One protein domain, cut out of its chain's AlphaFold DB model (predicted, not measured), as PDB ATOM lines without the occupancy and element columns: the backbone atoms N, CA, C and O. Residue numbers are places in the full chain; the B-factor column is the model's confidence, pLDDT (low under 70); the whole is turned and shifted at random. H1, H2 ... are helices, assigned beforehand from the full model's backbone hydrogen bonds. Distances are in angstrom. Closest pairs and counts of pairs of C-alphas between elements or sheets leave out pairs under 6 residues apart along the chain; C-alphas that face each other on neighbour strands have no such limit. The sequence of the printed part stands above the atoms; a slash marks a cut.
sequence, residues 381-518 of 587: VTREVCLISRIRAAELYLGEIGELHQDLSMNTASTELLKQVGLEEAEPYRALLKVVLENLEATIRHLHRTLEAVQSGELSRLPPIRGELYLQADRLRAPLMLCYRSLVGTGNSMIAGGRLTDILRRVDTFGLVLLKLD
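What this domain is: This is residues 381 to 518 of the 587 residues of the protein "Phosphoenolpyruvate carboxylase" of Gammaproteobacteria bacterium (UniProt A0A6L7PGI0). Four helices, H1, H3, H4 and H6, stand side by side in an up-and-down bundle, each running against the one before it; the long H1 and H3 reach past H4 and H6 at one end. H2 packs on H3 and H4 near the other end, short H5 lies in the turn between H4 and H6, and residues 457 to 472 fold back from the end of H3 to H4. The 138 printed residues include six named helices, H1 to H6 in order, and no named strand: the class is all helix. The whole is compact, with a radius of gyration of the C-alphas of 16.5 A, and spans 52 by 30 by 20 A.

How they stand to each other: H1, residues 381 to 407, touches H3, residues 428 to 456, opposite ways at a shallow 20 degrees; C-alphas 405 and 430 are closest, 5.3 A. H2, residues 415 to 421, touches H3 at a steep 50 degrees, C-alphas 421 and 428 closest at 6.1 A. H4, residues 473 to 489, forms a helical hairpin with H3, C-alphas 429 and 483 closest at 6.3 A. H4 touches H5, residues 493 to 496, C-alphas 484 and 496 closest at 5.4 A. H6, residues 499 to 510, touches H4 at 29 degrees, C-alphas 473 and 507 closest at 6.5 A. Every O i to N i+4 pair is within hydrogen-bond range in H1 and H6, against 2 of 3 in H2, 24 of 25 in H3 and 11 of 13 in H4; H5 is too short for one.

Where its parts are: H1 begins at C-alpha 381 (165.432, 141.907, 135.716) and measures 39.1 A; H3 measures 42.7 A. H6 ends at C-alpha 510 (162.084, 149.150, 116.309).

The domain as a whole: The printed part has no cut. The H3 to H4 link is long. No printed residue is under 70 in pLDDT.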
ATOM      1  N   VAL A 381     164.562 141.093 136.578       93.69
ATOM      2  CA  VAL A 381     165.432 141.907 135.716       93.69
ATOM      3  C   VAL A 381     164.937 141.889 134.274       93.69
ATOM      4  O   VAL A 381     164.804 142.945 133.664       93.69
ATOM      5  N   THR A 382     164.614 140.715 133.727       95.88
ATOM      6  CA  THR A 382     164.074 140.591 132.363       95.88
ATOM      7  C   THR A 382     162.791 141.399 132.195       95.88
ATOM      8  O   THR A 382     162.631 142.132 131.217       95.88
ATOM      9  N   ARG A 383     161.886 141.322 133.175       95.38
ATOM     10  CA  ARG A 383     160.635 142.082 133.170       95.38
ATOM     11  C   ARG A 383     160.869 143.591 133.229       95.38
ATOM     12  O   ARG A 383     160.253 144.336 132.467       95.38
ATOM     13  N   GLU A 384     161.761 144.031 134.110       95.50
ATOM     14  CA  GLU A 384     162.157 145.431 134.248       95.50
ATOM     15  C   GLU A 384     162.774 145.969 132.952       95.50
ATOM     16  O   GLU A 384     162.336 147.006 132.453       95.50
ATOM     17  N   VAL A 385     163.716 145.242 132.348       95.44
ATOM     18  CA  VAL A 385     164.355 145.632 131.083       95.44
ATOM     19  C   VAL A 385     163.333 145.753 129.952       95.44
ATOM     20  O   VAL A 385     163.345 146.747 129.224       95.44
ATOM     21  N   CYS A 386     162.400 144.804 129.838       96.56
ATOM     22  CA  CYS A 386     161.307 144.886 128.870       96.56
ATOM     23  C   CYS A 386     160.464 146.158 129.061       96.56
ATOM     24  O   CYS A 386     160.156 146.838 128.083       96.56
ATOM     25  N   LEU A 387     160.110 146.514 130.300       96.62
ATOM     26  CA  LEU A 387     159.337 147.728 130.586       96.62
ATOM     27  C   LEU A 387     160.129 148.999 130.278       96.62
ATOM     28  O   LEU A 387     159.602 149.877 129.599       96.62
ATOM     29  N   ILE A 388     161.395 149.077 130.701       96.44
ATOM     30  CA  ILE A 388     162.288 150.205 130.396       96.44
ATOM     31  C   ILE A 388     162.385 150.408 128.881       96.44
ATOM     32  O   ILE A 388     162.263 151.535 128.405       96.44
ATOM     33  N   SER A 389     162.539 149.329 128.115       96.62
ATOM     34  CA  SER A 389     162.629 149.410 126.657       96.62
ATOM     35  C   SER A 389     161.355 149.969 126.020       96.62
ATOM     36  O   SER A 389     161.415 150.822 125.134       96.62
ATOM     37  N   ARG A 390     160.180 149.548 126.509       97.56
ATOM     38  CA  ARG A 390     158.881 150.056 126.035       97.56
ATOM     39  C   ARG A 390     158.661 151.522 126.384       97.56
ATOM     40  O   ARG A 390     158.131 152.267 125.564       97.56
ATOM     41  N   ILE A 391     159.067 151.924 127.586       97.69
ATOM     42  CA  ILE A 391     159.026 153.318 128.037       97.69
ATOM     43  C   ILE A 391     159.863 154.173 127.092       97.69
ATOM     44  O   ILE A 391     159.339 155.116 126.503       97.69
ATOM     45  N   ARG A 392     161.126 153.785 126.874       96.88
ATOM     46  CA  ARG A 392     162.032 154.514 125.982       96.88
ATOM     47  C   ARG A 392     161.508 154.587 124.554       96.88
ATOM     48  O   ARG A 392     161.560 155.654 123.955       96.88
ATOM     49  N   ALA A 393     160.947 153.498 124.025       97.62
ATOM     50  CA  ALA A 393     160.312 153.514 122.710       97.62
ATOM     51  C   ALA A 393     159.214 154.587 122.634       97.62
ATOM     52  O   ALA A 393     159.205 155.406 121.719       97.62
ATOM     53  N   ALA A 394     158.294 154.589 123.603       98.12
ATOM     54  CA  ALA A 394     157.166 155.511 123.624       98.12
ATOM     55  C   ALA A 394     157.606 156.976 123.794       98.12
ATOM     56  O   ALA A 394     157.049 157.840 123.125       98.12
ATOM     57  N   GLU A 395     158.618 157.254 124.623       97.94
ATOM     58  CA  GLU A 395     159.202 158.596 124.785       97.94
ATOM     59  C   GLU A 395     159.835 159.113 123.482       97.94
ATOM     60  O   GLU A 395     159.593 160.255 123.091       97.94
ATOM     61  N   LEU A 396     160.585 158.265 122.769       97.94
ATOM     62  CA  LEU A 396     161.185 158.633 121.483       97.94
ATOM     63  C   LEU A 396     160.120 158.927 120.417       97.94
ATOM     64  O   LEU A 396     160.221 159.924 119.701       97.94
ATOM     65  N   TYR A 397     159.063 158.109 120.331       98.56
ATOM     66  CA  TYR A 397     157.950 158.397 119.419       98.56
ATOM     67  C   TYR A 397     157.156 159.634 119.827       98.56
ATOM     68  O   TYR A 397     156.701 160.353 118.944       98.56
ATOM     69  N   LEU A 398     156.995 159.906 121.126       98.56
ATOM     70  CA  LEU A 398     156.329 161.120 121.595       98.56
ATOM     71  C   LEU A 398     157.062 162.366 121.081       98.56
ATOM     72  O   LEU A 398     156.418 163.265 120.546       98.56
ATOM     73  N   GLY A 399     158.397 162.382 121.167       97.94
ATOM     74  CA  GLY A 399     159.223 163.456 120.610       97.94
ATOM     75  C   GLY A 399     159.067 163.601 119.094       97.94
ATOM     76  O   GLY A 399     158.725 164.674 118.606       97.94
ATOM     77  N   GLU A 400     159.243 162.514 118.334       98.06
ATOM     78  CA  GLU A 400     159.139 162.549 116.865       98.06
ATOM     79  C   GLU A 400     157.745 162.956 116.365       98.06
ATOM     80  O   GLU A 400     157.622 163.681 115.376       98.06
ATOM     81  N   ILE A 401     156.687 162.489 117.031       98.50
ATOM     82  CA  ILE A 401     155.307 162.823 116.670       98.50
ATOM     83  C   ILE A 401     154.963 164.249 117.100       98.50
ATOM     84  O   ILE A 401     154.185 164.904 116.410       98.50
ATOM     85  N   GLY A 402     155.567 164.757 118.178       98.50
ATOM     86  CA  GLY A 402     155.447 166.157 118.576       98.50
ATOM     87  C   GLY A 402     155.972 167.090 117.487       98.50
ATOM     88  O   GLY A 402     155.269 168.009 117.072       98.50
ATOM     89  N   GLU A 403     157.154 166.791 116.949       98.25
ATOM     90  CA  GLU A 403     157.722 167.515 115.805       98.25
ATOM     91  C   GLU A 403     156.859 167.353 114.544       98.25
ATOM     92  O   GLU A 403     156.524 168.331 113.881       98.25
ATOM     93  N   LEU A 404     156.408 166.128 114.246       98.38
ATOM     94  CA  LEU A 404     155.528 165.872 113.103       98.38
ATOM     95  C   LEU A 404     154.207 166.654 113.197       98.38
ATOM     96  O   LEU A 404     153.700 167.138 112.188       98.38
ATOM     97  N   HIS A 405     153.643 166.785 114.396       98.38
ATOM     98  CA  HIS A 405     152.447 167.583 114.637       98.38
ATOM     99  C   HIS A 405     152.689 169.064 114.303       98.38
ATOM    100  O   HIS A 405     151.820 169.710 113.718       98.38
ATOM    101  N   GLN A 406     153.869 169.612 114.615       97.00
ATOM    102  CA  GLN A 406     154.209 170.979 114.204       97.00
ATOM    103  C   GLN A 406     154.327 171.098 112.680       97.00
ATOM    104  O   GLN A 406     153.771 172.039 112.109       97.00
ATOM    105  N   ASP A 407     154.960 170.116 112.032       96.25
ATOM    106  CA  ASP A 407     155.215 170.105 110.588       96.25
ATOM    107  C   ASP A 407     153.930 169.968 109.740       96.25
ATOM    108  O   ASP A 407     153.777 170.654 108.728       96.25
ATOM    109  N   LEU A 408     152.987 169.089 110.117       97.19
ATOM    110  CA  LEU A 408     151.822 168.746 109.281       97.19
ATOM    111  C   LEU A 408     150.624 169.703 109.460       97.19
ATOM    112  O   LEU A 408     149.534 169.287 109.849       97.19
ATOM    113  N   SER A 409     150.806 170.980 109.122       95.94
ATOM    114  CA  SER A 409     149.767 172.029 109.182       95.94
ATOM    115  C   SER A 409     148.788 172.053 107.997       95.94
ATOM    116  O   SER A 409     147.925 172.923 107.914       95.94
ATOM    117  N   MET A 410     148.925 171.125 107.047       96.06
ATOM    118  CA  MET A 410     148.134 171.113 105.815       96.06
ATOM    119  C   MET A 410     146.636 170.944 106.098       96.06
ATOM    120  O   MET A 410     146.228 170.095 106.886       96.06
ATOM    121  N   ASN A 411     145.809 171.693 105.372       94.50
ATOM    122  CA  ASN A 411     144.347 171.623 105.470       94.50
ATOM    123  C   ASN A 411     143.715 170.597 104.510       94.50
ATOM    124  O   ASN A 411     142.615 170.106 104.741       94.50
ATOM    125  N   THR A 412     144.402 170.260 103.415       95.62
ATOM    126  CA  THR A 412     143.861 169.386 102.371       95.62
ATOM    127  C   THR A 412     144.092 167.926 102.743       95.62
ATOM    128  O   THR A 412     145.230 167.465 102.877       95.62
ATOM    129  N   ALA A 413     142.998 167.182 102.894       97.00
ATOM    130  CA  ALA A 413     143.016 165.806 103.356       97.00
ATOM    131  C   ALA A 413     142.056 164.905 102.579       97.00
ATOM    132  O   ALA A 413     141.068 165.345 101.995       97.00
ATOM    133  N   SER A 414     142.352 163.610 102.608       97.50
ATOM    134  CA  SER A 414     141.454 162.576 102.110       97.50
ATOM    135  C   SER A 414     140.160 162.515 102.927       97.50
ATOM    136  O   SER A 414     140.136 162.797 104.127       97.50
ATOM    137  N   THR A 415     139.085 162.045 102.294       96.75
ATOM    138  CA  THR A 415     137.805 161.795 102.972       96.75
ATOM    139  C   THR A 415     137.936 160.782 104.114       96.75
ATOM    140  O   THR A 415     137.191 160.864 105.086       96.75
ATOM    141  N   GLU A 416     138.867 159.827 104.010       97.38
ATOM    142  CA  GLU A 416     139.159 158.853 105.071       97.38
ATOM    143  C   GLU A 416     139.646 159.560 106.346       97.38
ATOM    144  O   GLU A 416     139.080 159.334 107.414       97.38
ATOM    145  N   LEU A 417     140.621 160.471 106.222       97.31
ATOM    146  CA  LEU A 417     141.146 161.250 107.349       97.31
ATOM    147  C   LEU A 417     140.067 162.159 107.952       97.31
ATOM    148  O   LEU A 417     139.853 162.136 109.159       97.31
ATOM    149  N   LEU A 418     139.345 162.908 107.112       97.12
ATOM    150  CA  LEU A 418     138.302 163.838 107.560       97.12
ATOM    151  C   LEU A 418     137.159 163.134 108.303       97.12
ATOM    152  O   LEU A 418     136.612 163.678 109.255       97.12
ATOM    153  N   LYS A 419     136.815 161.895 107.939       96.75
ATOM    154  CA  LYS A 419     135.829 161.105 108.697       96.75
ATOM    155  C   LYS A 419     136.299 160.751 110.109       96.75
ATOM    156  O   LYS A 419     135.455 160.538 110.972       96.75
ATOM    157  N   GLN A 420     137.609 160.663 110.335       95.81
ATOM    158  CA  GLN A 420     138.170 160.320 111.638       95.81
ATOM    159  C   GLN A 420     138.270 161.526 112.579       95.81
ATOM    160  O   GLN A 420     138.118 161.352 113.785       95.81
ATOM    161  N   VAL A 421     138.513 162.727 112.046       96.44
ATOM    162  CA  VAL A 421     138.739 163.940 112.859       96.44
ATOM    163  C   VAL A 421     137.596 164.954 112.815       96.44
ATOM    164  O   VAL A 421     137.480 165.770 113.718       96.44
ATOM    165  N   GLY A 422     136.726 164.881 111.809       94.81
ATOM    166  CA  GLY A 422     135.654 165.844 111.560       94.81
ATOM    167  C   GLY A 422     135.729 166.400 110.138       94.81
ATOM    168  O   GLY A 422     136.797 166.769 109.656       94.81
ATOM    169  N   LEU A 423     134.583 166.469 109.450       92.38
ATOM    170  CA  LEU A 423     134.521 166.924 108.051       92.38
ATOM    171  C   LEU A 423     134.870 168.410 107.876       92.38
ATOM    172  O   LEU A 423     135.264 168.808 106.785       92.38
ATOM    173  N   GLU A 424     134.722 169.203 108.937       92.25
ATOM    174  CA  GLU A 424     134.990 170.648 108.967       92.25
ATOM    175  C   GLU A 424     136.309 170.987 109.686       92.25
ATOM    176  O   GLU A 424     136.592 172.156 109.938       92.25
ATOM    177  N   GLU A 425     137.117 169.979 110.036       95.62
ATOM    178  CA  GLU A 425     138.379 170.186 110.747       95.62
ATOM    179  C   GLU A 425     139.392 170.919 109.857       95.62
ATOM    180  O   GLU A 425     139.719 170.465 108.757       95.62
ATOM    181  N   ALA A 426     139.899 172.058 110.337       94.69
ATOM    182  CA  ALA A 426     140.765 172.940 109.556       94.69
ATOM    183  C   ALA A 426     142.195 172.394 109.433       94.69
ATOM    184  O   ALA A 426     142.846 172.591 108.406       94.69
ATOM    185  N   GLU A 427     142.673 171.689 110.463       96.81
ATOM    186  CA  GLU A 427     144.011 171.092 110.508       96.81
ATOM    187  C   GLU A 427     143.913 169.577 110.779       96.81
ATOM    188  O   GLU A 427     144.292 169.091 111.851       96.81
ATOM    189  N   PRO A 428     143.402 168.783 109.820       97.75
ATOM    190  CA  PRO A 428     142.976 167.413 110.084       97.75
ATOM    191  C   PRO A 428     144.127 166.464 110.457       97.75
ATOM    192  O   PRO A 428     143.939 165.542 111.250       97.75
ATOM    193  N   TYR A 429     145.343 166.697 109.948       98.38
ATOM    194  CA  TYR A 429     146.520 165.916 110.348       98.38
ATOM    195  C   TYR A 429     146.920 166.203 111.798       98.38
ATOM    196  O   TYR A 429     147.176 165.267 112.553       98.38
ATOM    197  N   ARG A 430     146.928 167.475 112.213       98.31
ATOM    198  CA  ARG A 430     147.216 167.875 113.599       98.31
ATOM    199  C   ARG A 430     146.170 167.359 114.568       98.31
ATOM    200  O   ARG A 430     146.542 166.797 115.593       98.31
ATOM    201  N   ALA A 431     144.890 167.458 114.216       98.06
ATOM    202  CA  ALA A 431     143.805 166.910 115.022       98.06
ATOM    203  C   ALA A 431     143.996 165.405 115.287       98.06
ATOM    204  O   ALA A 431     143.910 164.966 116.435       98.06
ATOM    205  N   LEU A 432     144.352 164.622 114.259       98.38
ATOM    206  CA  LEU A 432     144.652 163.198 114.433       98.38
ATOM    207  C   LEU A 432     145.913 162.974 115.281       98.38
ATOM    208  O   LEU A 432     145.900 162.167 116.209       98.38
ATOM    209  N   LEU A 433     147.007 163.674 114.974       98.44
ATOM    210  CA  LEU A 433     148.277 163.509 115.686       98.44
ATOM    211  C   LEU A 433     148.187 163.938 117.153       98.44
ATOM    212  O   LEU A 433     148.852 163.335 117.989       98.44
ATOM    213  N   LYS A 434     147.325 164.899 117.497       98.06
ATOM    214  CA  LYS A 434     147.038 165.274 118.884       98.06
ATOM    215  C   LYS A 434     146.492 164.092 119.686       98.06
ATOM    216  O   LYS A 434     146.999 163.812 120.768       98.06
ATOM    217  N   VAL A 435     145.545 163.335 119.127       97.38
ATOM    218  CA  VAL A 435     145.031 162.103 119.757       97.38
ATOM    219  C   VAL A 435     146.144 161.060 119.903       97.38
ATOM    220  O   VAL A 435     146.245 160.378 120.923       97.38
ATOM    221  N   VAL A 436     147.032 160.949 118.907       98.19
ATOM    222  CA  VAL A 436     148.192 160.047 118.987       98.19
ATOM    223  C   VAL A 436     149.138 160.443 120.124       98.19
ATOM    224  O   VAL A 436     149.572 159.565 120.869       98.19
ATOM    225  N   LEU A 437     149.424 161.736 120.294       98.38
ATOM    226  CA  LEU A 437     150.239 162.252 121.397       98.38
ATOM    227  C   LEU A 437     149.597 161.941 122.756       98.38
ATOM    228  O   LEU A 437     150.251 161.353 123.614       98.38
ATOM    229  N   GLU A 438     148.304 162.230 122.926       97.12
ATOM    230  CA  GLU A 438     147.560 161.955 124.165       97.12
ATOM    231  C   GLU A 438     147.601 160.460 124.546       97.12
ATOM    232  O   GLU A 438     147.860 160.105 125.705       97.12
ATOM    233  N   ASN A 439     147.428 159.569 123.565       97.06
ATOM    234  CA  ASN A 439     147.513 158.117 123.751       97.06
ATOM    235  C   ASN A 439     148.945 157.644 124.077       97.06
ATOM    236  O   ASN A 439     149.130 156.733 124.894       97.06
ATOM    237  N   LEU A 440     149.981 158.251 123.484       97.38
ATOM    238  CA  LEU A 440     151.380 157.958 123.825       97.38
ATOM    239  C   LEU A 440     151.714 158.386 125.253       97.38
ATOM    240  O   LEU A 440     152.288 157.598 126.004       97.38
ATOM    241  N   GLU A 441     151.299 159.577 125.675       96.75
ATOM    242  CA  GLU A 441     151.493 160.017 127.054       96.75
ATOM    243  C   GLU A 441     150.764 159.108 128.054       96.75
ATOM    244  O   GLU A 441     151.308 158.760 129.106       96.75
ATOM    245  N   ALA A 442     149.536 158.684 127.731       95.38
ATOM    246  CA  ALA A 442     148.797 157.719 128.541       95.38
ATOM    247  C   ALA A 442     149.542 156.379 128.640       95.38
ATOM    248  O   ALA A 442     149.619 155.793 129.726       95.38
ATOM    249  N   THR A 443     150.150 155.940 127.537       96.25
ATOM    250  CA  THR A 443     150.993 154.740 127.468       96.25
ATOM    251  C   THR A 443     152.221 154.872 128.365       96.25
ATOM    252  O   THR A 443     152.447 153.997 129.199       96.25
ATOM    253  N   ILE A 444     152.966 155.977 128.279       96.75
ATOM    254  CA  ILE A 444     154.154 156.233 129.114       96.75
ATOM    255  C   ILE A 444     153.777 156.242 130.600       96.75
ATOM    256  O   ILE A 444     154.372 155.510 131.393       96.75
ATOM    257  N   ARG A 445     152.723 156.980 130.982       94.81
ATOM    258  CA  ARG A 445     152.222 157.014 132.370       94.81
ATOM    259  C   ARG A 445     151.809 155.631 132.876       94.81
ATOM    260  O   ARG A 445     151.983 155.322 134.055       94.81
ATOM    261  N   HIS A 446     151.209 154.799 132.028       94.19
ATOM    262  CA  HIS A 446     150.853 153.430 132.396       94.19
ATOM    263  C   HIS A 446     152.093 152.546 132.583       94.19
ATOM    264  O   HIS A 446     152.179 151.822 133.576       94.19
ATOM    265  N   LEU A 447     153.067 152.633 131.676       95.12
ATOM    266  CA  LEU A 447     154.295 151.844 131.746       95.12
ATOM    267  C   LEU A 447     155.170 152.228 132.948       95.12
ATOM    268  O   LEU A 447     155.672 151.326 133.611       95.12
ATOM    269  N   HIS A 448     155.290 153.518 133.288       95.38
ATOM    270  CA  HIS A 448     156.003 153.970 134.495       95.38
ATOM    271  C   HIS A 448     155.386 153.391 135.767       95.38
ATOM    272  O   HIS A 448     156.083 152.753 136.548       95.38
ATOM    273  N   ARG A 449     154.061 153.513 135.929       93.19
ATOM    274  CA  ARG A 449     153.358 152.918 137.078       93.19
ATOM    275  C   ARG A 449     153.534 151.405 137.135       93.19
ATOM    276  O   ARG A 449     153.682 150.839 138.211       93.19
ATOM    277  N   THR A 450     153.525 150.746 135.977       93.38
ATOM    278  CA  THR A 450     153.756 149.299 135.894       93.38
ATOM    279  C   THR A 450     155.171 148.943 136.337       93.38
ATOM    280  O   THR A 450     155.335 148.000 137.101       93.38
ATOM    281  N   LEU A 451     156.181 149.703 135.909       94.50
ATOM    282  CA  LEU A 451     157.568 149.518 136.331       94.50
ATOM    283  C   LEU A 451     157.735 149.726 137.842       94.50
ATOM    284  O   LEU A 451     158.315 148.867 138.500       94.50
ATOM    285  N   GLU A 452     157.165 150.793 138.400       93.19
ATOM    286  CA  GLU A 452     157.159 151.045 139.849       93.19
ATOM    287  C   GLU A 452     156.518 149.879 140.613       93.19
ATOM    288  O   GLU A 452     157.082 149.391 141.588       93.19
ATOM    289  N   ALA A 453     155.382 149.366 140.129       91.69
ATOM    290  CA  ALA A 453     154.700 148.226 140.735       91.69
ATOM    291  C   ALA A 453     155.492 146.907 140.609       91.69
ATOM    292  O   ALA A 453     155.393 146.048 141.484       91.69
ATOM    293  N   VAL A 454     156.286 146.725 139.544       89.25
ATOM    294  CA  VAL A 454     157.227 145.595 139.418       89.25
ATOM    295  C   VAL A 454     158.347 145.705 140.446       89.25
ATOM    296  O   VAL A 454     158.717 144.701 141.051       89.25
ATOM    297  N   GLN A 455     158.886 146.905 140.645       88.56
ATOM    298  CA  GLN A 455     159.990 147.146 141.574       88.56
ATOM    299  C   GLN A 455     159.544 147.047 143.040       88.56
ATOM    300  O   GLN A 455     160.305 146.559 143.871       88.56
ATOM    301  N   SER A 456     158.307 147.446 143.358       89.69
ATOM    302  CA  SER A 456     157.740 147.352 144.712       89.69
ATOM    303  C   SER A 456     157.059 146.014 145.028       89.69
ATOM    304  O   SER A 456     156.721 145.764 146.182       89.69
ATOM    305  N   GLY A 457     156.841 145.151 144.029       85.81
ATOM    306  CA  GLY A 457     156.102 143.893 144.194       85.81
ATOM    307  C   GLY A 457     154.581 144.068 144.319       85.81
ATOM    308  O   GLY A 457     153.882 143.144 144.728       85.81
ATOM    309  N   GLU A 458     154.038 145.231 143.955       87.56
ATOM    310  CA  GLU A 458     152.633 145.603 144.165       87.56
ATOM    311  C   GLU A 458     151.801 145.616 142.873       87.56
ATOM    312  O   GLU A 458     150.892 146.430 142.703       87.56
ATOM    313  N   LEU A 459     152.083 144.700 141.942       80.00
ATOM    314  CA  LEU A 459     151.433 144.672 140.625       80.00
ATOM    315  C   LEU A 459     149.898 144.662 140.679       80.00
ATOM    316  O   LEU A 459     149.234 145.267 139.838       80.00
ATOM    317  N   SER A 460     149.341 144.002 141.693       77.69
ATOM    318  CA  SER A 460     147.901 143.870 141.927       77.69
ATOM    319  C   SER A 460     147.205 145.193 142.275       77.69
ATOM    320  O   SER A 460     145.979 145.239 142.308       77.69
ATOM    321  N   ARG A 461     147.963 146.264 142.553       77.56
ATOM    322  CA  ARG A 461     147.441 147.597 142.901       77.56
ATOM    323  C   ARG A 461     147.366 148.556 141.710       77.56
ATOM    324  O   ARG A 461     146.999 149.716 141.891       77.56
ATOM    325  N   LEU A 462     147.705 148.106 140.499       80.75
ATOM    326  CA  LEU A 462     147.632 148.958 139.313       80.75
ATOM    327  C   LEU A 462     146.174 149.351 139.009       80.75
ATOM    328  O   LEU A 462     145.309 148.479 138.908       80.75
ATOM    329  N   PRO A 463     145.876 150.654 138.838       77.88
ATOM    330  CA  PRO A 463     144.533 151.094 138.492       77.88
ATOM    331  C   PRO A 463     144.151 150.614 137.085       77.88
ATOM    332  O   PRO A 463     145.030 150.439 136.232       77.88
ATOM    333  N   PRO A 464     142.845 150.458 136.800       79.31
ATOM    334  CA  PRO A 464     142.390 150.066 135.476       79.31
ATOM    335  C   PRO A 464     142.839 151.084 134.426       79.31
ATOM    336  O   PRO A 464     142.855 152.299 134.661       79.31
ATOM    337  N   ILE A 465     143.190 150.571 133.249       81.31
ATOM    338  CA  ILE A 465     143.544 151.385 132.091       81.31
ATOM    339  C   ILE A 465     142.322 152.217 131.692       81.31
ATOM    340  O   ILE A 465     141.218 151.691 131.547       81.31
ATOM    341  N   ARG A 466     142.522 153.524 131.516       75.56
ATOM    342  CA  ARG A 466     141.518 154.440 130.967       75.56
ATOM    343  C   ARG A 466     142.052 154.990 129.648       75.56
ATOM    344  O   ARG A 466     143.128 155.580 129.651       75.56
ATOM    345  N   GLY A 467     141.294 154.814 128.567       77.88
ATOM    346  CA  GLY A 467     141.673 155.259 127.223       77.88
ATOM    347  C   GLY A 467     142.443 154.212 126.414       77.88
ATOM    348  O   GLY A 467     142.594 153.063 126.834       77.88
ATOM    349  N   GLU A 468     142.898 154.620 125.231       88.94
ATOM    350  CA  GLU A 468     143.670 153.776 124.324       88.94
ATOM    351  C   GLU A 468     145.163 153.844 124.662       88.94
ATOM    352  O   GLU A 468     145.721 154.916 124.891       88.94
ATOM    353  N   LEU A 469     145.815 152.679 124.702       94.31
ATOM    354  CA  LEU A 469     147.256 152.565 124.900       94.31
ATOM    355  C   LEU A 469     147.902 151.930 123.676       94.31
ATOM    356  O   LEU A 469     147.426 150.919 123.150       94.31
ATOM    357  N   TYR A 470     149.067 152.438 123.296       95.94
ATOM    358  CA  TYR A 470     149.894 151.808 122.281       95.94
ATOM    359  C   TYR A 470     150.720 150.689 122.912       95.94
ATOM    360  O   TYR A 470     151.847 150.875 123.363       95.94
ATOM    361  N   LEU A 471     150.139 149.485 122.954       92.88
ATOM    362  CA  LEU A 471     150.839 148.265 123.376       92.88
ATOM    363  C   LEU A 471     151.290 147.387 122.197       92.88
ATOM    364  O   LEU A 471     152.125 146.497 122.364       92.88
ATOM    365  N   GLN A 472     150.784 147.654 120.998       94.38
ATOM    366  CA  GLN A 472     151.150 146.968 119.762       94.38
ATOM    367  C   GLN A 472     151.572 148.005 118.722       94.38
ATOM    368  O   GLN A 472     150.909 149.031 118.581       94.38
ATOM    369  N   ALA A 473     152.665 147.741 118.000       94.44
ATOM    370  CA  ALA A 473     153.222 148.691 117.034       94.44
ATOM    371  C   ALA A 473     152.210 149.065 115.940       94.44
ATOM    372  O   ALA A 473     152.098 150.238 115.598       94.44
ATOM    373  N   ASP A 474     151.395 148.109 115.484       95.00
ATOM    374  CA  ASP A 474     150.364 148.335 114.462       95.00
ATOM    375  C   ASP A 474     149.328 149.388 114.874       95.00
ATOM    376  O   ASP A 474     148.830 150.129 114.026       95.00
ATOM    377  N   ARG A 475     149.040 149.511 116.179       96.06
ATOM    378  CA  ARG A 475     148.108 150.516 116.708       96.06
ATOM    379  C   ARG A 475     148.666 151.930 116.579       96.06
ATOM    380  O   ARG A 475     147.927 152.818 116.178       96.06
ATOM    381  N   LEU A 476     149.962 152.125 116.844       97.25
ATOM    382  CA  LEU A 476     150.639 153.407 116.605       97.25
ATOM    383  C   LEU A 476     150.816 153.669 115.103       97.25
ATOM    384  O   LEU A 476     150.680 154.793 114.627       97.25
ATOM    385  N   ARG A 477     151.104 152.614 114.339       97.50
ATOM    386  CA  ARG A 477     151.359 152.690 112.901       97.50
ATOM    387  C   ARG A 477     150.126 153.109 112.103       97.50
ATOM    388  O   ARG A 477     150.256 153.837 111.122       97.50
ATOM    389  N   ALA A 478     148.944 152.627 112.483       97.19
ATOM    390  CA  ALA A 478     147.696 152.849 111.757       97.19
ATOM    391  C   ALA A 478     147.361 154.340 111.515       97.19
ATOM    392  O   ALA A 478     147.201 154.704 110.346       97.19
ATOM    393  N   PRO A 479     147.310 155.223 112.537       98.00
ATOM    394  CA  PRO A 479     147.036 156.645 112.322       98.00
ATOM    395  C   PRO A 479     148.134 157.345 111.506       98.00
ATOM    396  O   PRO A 479     147.831 158.156 110.635       98.00
ATOM    397  N   LEU A 480     149.409 156.982 111.692       98.38
ATOM    398  CA  LEU A 480     150.514 157.528 110.890       98.38
ATOM    399  C   LEU A 480     150.397 157.131 109.412       98.38
ATOM    400  O   LEU A 480     150.639 157.931 108.508       98.38
ATOM    401  N   MET A 481     149.981 155.892 109.153       98.06
ATOM    402  CA  MET A 481     149.761 155.408 107.798       98.06
ATOM    403  C   MET A 481     148.566 156.095 107.132       98.06
ATOM    404  O   MET A 481     148.608 156.347 105.929       98.06
ATOM    405  N   LEU A 482     147.526 156.427 107.898       98.44
ATOM    406  CA  LEU A 482     146.411 157.227 107.403       98.44
ATOM    407  C   LEU A 482     146.873 158.627 106.976       98.44
ATOM    408  O   LEU A 482     146.562 159.044 105.859       98.44
ATOM    409  N   CYS A 483     147.684 159.310 107.795       98.56
ATOM    410  CA  CYS A 483     148.299 160.582 107.405       98.56
ATOM    411  C   CYS A 483     149.071 160.445 106.087       98.56
ATOM    412  O   CYS A 483     148.886 161.244 105.173       98.56
ATOM    413  N   TYR A 484     149.885 159.398 105.945       98.38
ATOM    414  CA  TYR A 484     150.689 159.189 104.741       98.38
ATOM    415  C   TYR A 484     149.821 158.943 103.502       98.38
ATOM    416  O   TYR A 484     150.026 159.597 102.481       98.38
ATOM    417  N   ARG A 485     148.825 158.044 103.579       97.81
ATOM    418  CA  ARG A 485     147.903 157.784 102.456       97.81
ATOM    419  C   ARG A 485     147.147 159.046 102.058       97.81
ATOM    420  O   ARG A 485     146.985 159.303 100.869       97.81
ATOM    421  N   SER A 486     146.725 159.839 103.042       98.50
ATOM    422  CA  SER A 486     146.035 161.105 102.811       98.50
ATOM    423  C   SER A 486     146.936 162.132 102.115       98.50
ATOM    424  O   SER A 486     146.510 162.753 101.141       98.50
ATOM    425  N   LEU A 487     148.195 162.276 102.543       98.31
ATOM    426  CA  LEU A 487     149.154 163.175 101.892       98.31
ATOM    427  C   LEU A 487     149.443 162.740 100.452       98.31
ATOM    428  O   LEU A 487     149.366 163.559  99.542       98.31
ATOM    429  N   VAL A 488     149.703 161.454 100.218       97.12
ATOM    430  CA  VAL A 488     149.926 160.926  98.861       97.12
ATOM    431  C   VAL A 488     148.689 161.126  97.977       97.12
ATOM    432  O   VAL A 488     148.805 161.640  96.868       97.12
ATOM    433  N   GLY A 489     147.496 160.795  98.478       97.44
ATOM    434  CA  GLY A 489     146.235 160.937  97.742       97.44
ATOM    435  C   GLY A 489     145.846 162.386  97.421       97.44
ATOM    436  O   GLY A 489     145.045 162.610  96.520       97.44
ATOM    437  N   THR A 490     146.428 163.364  98.121       96.88
ATOM    438  CA  THR A 490     146.219 164.807  97.895       96.88
ATOM    439  C   THR A 490     147.369 165.467  97.131       96.88
ATOM    440  O   THR A 490     147.407 166.688  97.017       96.88
ATOM    441  N   GLY A 491     148.311 164.680  96.597       96.69
ATOM    442  CA  GLY A 491     149.446 165.181  95.813       96.69
ATOM    443  C   GLY A 491     150.648 165.655  96.641       96.69
ATOM    444  O   GLY A 491     151.633 166.128  96.081       96.69
ATOM    445  N   ASN A 492     150.622 165.479  97.963       97.06
ATOM    446  CA  ASN A 492     151.667 165.895  98.904       97.06
ATOM    447  C   ASN A 492     152.704 164.789  99.182       97.06
ATOM    448  O   ASN A 492     153.216 164.659 100.297       97.06
ATOM    449  N   SER A 493     153.040 163.977  98.174       95.25
ATOM    450  CA  SER A 493     153.963 162.837  98.316       95.25
ATOM    451  C   SER A 493     155.364 163.241  98.789       95.25
ATOM    452  O   SER A 493     155.998 162.485  99.521       95.25
ATOM    453  N   MET A 494     155.835 164.441  98.430       95.31
ATOM    454  CA  MET A 494     157.125 164.970  98.898       95.31
ATOM    455  C   MET A 494     157.128 165.195 100.419       95.31
ATOM    456  O   MET A 494     158.080 164.805 101.091       95.31
ATOM    457  N   ILE A 495     156.025 165.714 100.974       96.81
ATOM    458  CA  ILE A 495     155.853 165.890 102.424       96.81
ATOM    459  C   ILE A 495     155.739 164.525 103.113       96.81
ATOM    460  O   ILE A 495     156.409 164.266 104.112       96.81
ATOM    461  N   ALA A 496     154.939 163.613 102.547       96.69
ATOM    462  CA  ALA A 496     154.784 162.251 103.063       96.69
ATOM    463  C   ALA A 496     156.126 161.495 103.117       96.69
ATOM    464  O   ALA A 496     156.386 160.750 104.065       96.69
ATOM    465  N   GLY A 497     156.989 161.720 102.122       94.00
ATOM    466  CA  GLY A 497     158.341 161.170 102.018       94.00
ATOM    467  C   GLY A 497     159.353 161.744 103.011       94.00
ATOM    468  O   GLY A 497     160.465 161.226 103.092       94.00
ATOM    469  N   GLY A 498     159.008 162.787 103.770       95.12
ATOM    470  CA  GLY A 498     159.855 163.406 104.795       95.12
ATOM    471  C   GLY A 498     159.817 162.666 106.139       95.12
ATOM    472  O   GLY A 498     159.839 161.432 106.182       95.12
ATOM    473  N   ARG A 499     159.717 163.427 107.237       97.00
ATOM    474  CA  ARG A 499     159.711 162.925 108.626       97.00
ATOM    475  C   ARG A 499     158.704 161.798 108.857       97.00
ATOM    476  O   ARG A 499     159.005 160.839 109.562       97.00
ATOM    477  N   LEU A 500     157.520 161.874 108.246       98.06
ATOM    478  CA  LEU A 500     156.487 160.846 108.399       98.06
ATOM    479  C   LEU A 500     156.971 159.462 107.943       98.06
ATOM    480  O   LEU A 500     156.747 158.469 108.633       98.06
ATOM    481  N   THR A 501     157.661 159.397 106.802       97.12
ATOM    482  CA  THR A 501     158.261 158.148 106.318       97.12
ATOM    483  C   THR A 501     159.353 157.657 107.264       97.12
ATOM    484  O   THR A 501     159.391 156.464 107.561       97.12
ATOM    485  N   ASP A 502     160.184 158.551 107.808       96.69
ATOM    486  CA  ASP A 502     161.226 158.172 108.774       96.69
ATOM    487  C   ASP A 502     160.624 157.564 110.047       96.69
ATOM    488  O   ASP A 502     161.087 156.525 110.521       96.69
ATOM    489  N   ILE A 503     159.541 158.149 110.566       97.88
ATOM    490  CA  ILE A 503     158.814 157.611 111.722       97.88
ATOM    491  C   ILE A 503     158.210 156.243 111.390       97.88
ATOM    492  O   ILE A 503     158.368 155.309 112.172       97.88
ATOM    493  N   LEU A 504     157.569 156.079 110.229       97.50
ATOM    494  CA  LEU A 504     157.020 154.783 109.811       97.50
ATOM    495  C   LEU A 504     158.113 153.709 109.705       97.50
ATOM    496  O   LEU A 504     157.920 152.599 110.196       97.50
ATOM    497  N   ARG A 505     159.289 154.045 109.156       95.69
ATOM    498  CA  ARG A 505     160.446 153.133 109.097       95.69
ATOM    499  C   ARG A 505     160.969 152.765 110.483       95.69
ATOM    500  O   ARG A 505     161.342 151.609 110.693       95.69
ATOM    501  N   ARG A 506     160.964 153.701 111.436       96.44
ATOM    502  CA  ARG A 506     161.297 153.418 112.841       96.44
ATOM    503  C   ARG A 506     160.278 152.481 113.473       96.44
ATOM    504  O   ARG A 506     160.692 151.495 114.069       96.44
ATOM    505  N   VAL A 507     158.978 152.712 113.274       96.56
ATOM    506  CA  VAL A 507     157.922 151.811 113.772       96.56
ATOM    507  C   VAL A 507     158.087 150.405 113.194       96.56
ATOM    508  O   VAL A 507     158.037 149.434 113.946       96.56
ATOM    509  N   ASP A 508     158.364 150.293 111.894       94.00
ATOM    510  CA  ASP A 508     158.561 149.005 111.219       94.00
ATOM    511  C   ASP A 508     159.845 148.279 111.691       94.00
ATOM    512  O   ASP A 508     159.882 147.046 111.722       94.00
ATOM    513  N   THR A 509     160.884 149.022 112.104       94.00
ATOM    514  CA  THR A 509     162.196 148.483 112.525       94.00
ATOM    515  C   THR A 509     162.273 148.178 114.025       94.00
ATOM    516  O   THR A 509     162.637 147.073 114.429       94.00
ATOM    517  N   PHE A 510     161.924 149.158 114.854       95.12
ATOM    518  CA  PHE A 510     162.084 149.150 116.309       95.12
ATOM    519  C   PHE A 510     160.800 148.745 117.049       95.12
ATOM    520  O   PHE A 510     160.842 148.308 118.204       95.12
ATOM    521  N   GLY A 511     159.634 148.890 116.410       95.25
ATOM    522  CA  GLY A 511     158.341 148.688 117.059       95.25
ATOM    523  C   GLY A 511     158.200 149.540 118.322       95.25
ATOM    524  O   GLY A 511     158.766 150.623 118.415       95.25
ATOM    525  N   LEU A 512     157.475 149.024 119.319       96.06
ATOM    526  CA  LEU A 512     157.302 149.655 120.641       96.06
ATOM    527  C   LEU A 512     158.200 149.037 121.717       96.06
ATOM    528  O   LEU A 512     157.887 149.110 122.901       96.06
ATOM    529  N   VAL A 513     159.269 148.357 121.301       95.19
ATOM    530  CA  VAL A 513     160.191 147.663 122.210       95.19
ATOM    531  C   VAL A 513     161.652 148.001 121.942       95.19
ATOM    532  O   VAL A 513     162.479 147.528 122.704       95.19
ATOM    533  N   LEU A 514     161.973 148.798 120.914       94.06
ATOM    534  CA  LEU A 514     163.324 149.125 120.427       94.06
ATOM    535  C   LEU A 514     164.141 147.901 119.995       94.06
ATOM    536  O   LEU A 514     164.408 147.719 118.812       94.06
ATOM    537  N   LEU A 515     164.502 147.054 120.951       93.62
ATOM    538  CA  LEU A 515     165.290 145.847 120.782       93.62
ATOM    539  C   LEU A 515     164.463 144.656 121.263       93.62
ATOM    540  O   LEU A 515     164.011 144.634 122.410       93.62
ATOM    541  N   LYS A 516     164.265 143.645 120.414       94.12
ATOM    542  CA  LYS A 516     163.651 142.391 120.874       94.12
ATOM    543  C   LYS A 516     164.607 141.674 121.823       94.12
ATOM    544  O   LYS A 516     165.753 141.438 121.465       94.12
ATOM    545  N   LEU A 517     164.143 141.337 123.022       95.38
ATOM    546  CA  LEU A 517     164.971 140.657 124.012       95.38
ATOM    547  C   LEU A 517     164.968 139.146 123.763       95.38
ATOM    548  O   LEU A 517     163.907 138.522 123.775       95.38
ATOM    549  N   ASP A 518     166.147 138.566 123.562       95.12
ATOM    550  CA  ASP A 518     166.316 137.117 123.525       95.12
ATOM    551  C   ASP A 518     166.451 136.563 124.940       95.12
ATOM    552  O   ASP A 518     167.191 137.110 125.758       95.12
TER     553      ASP A 518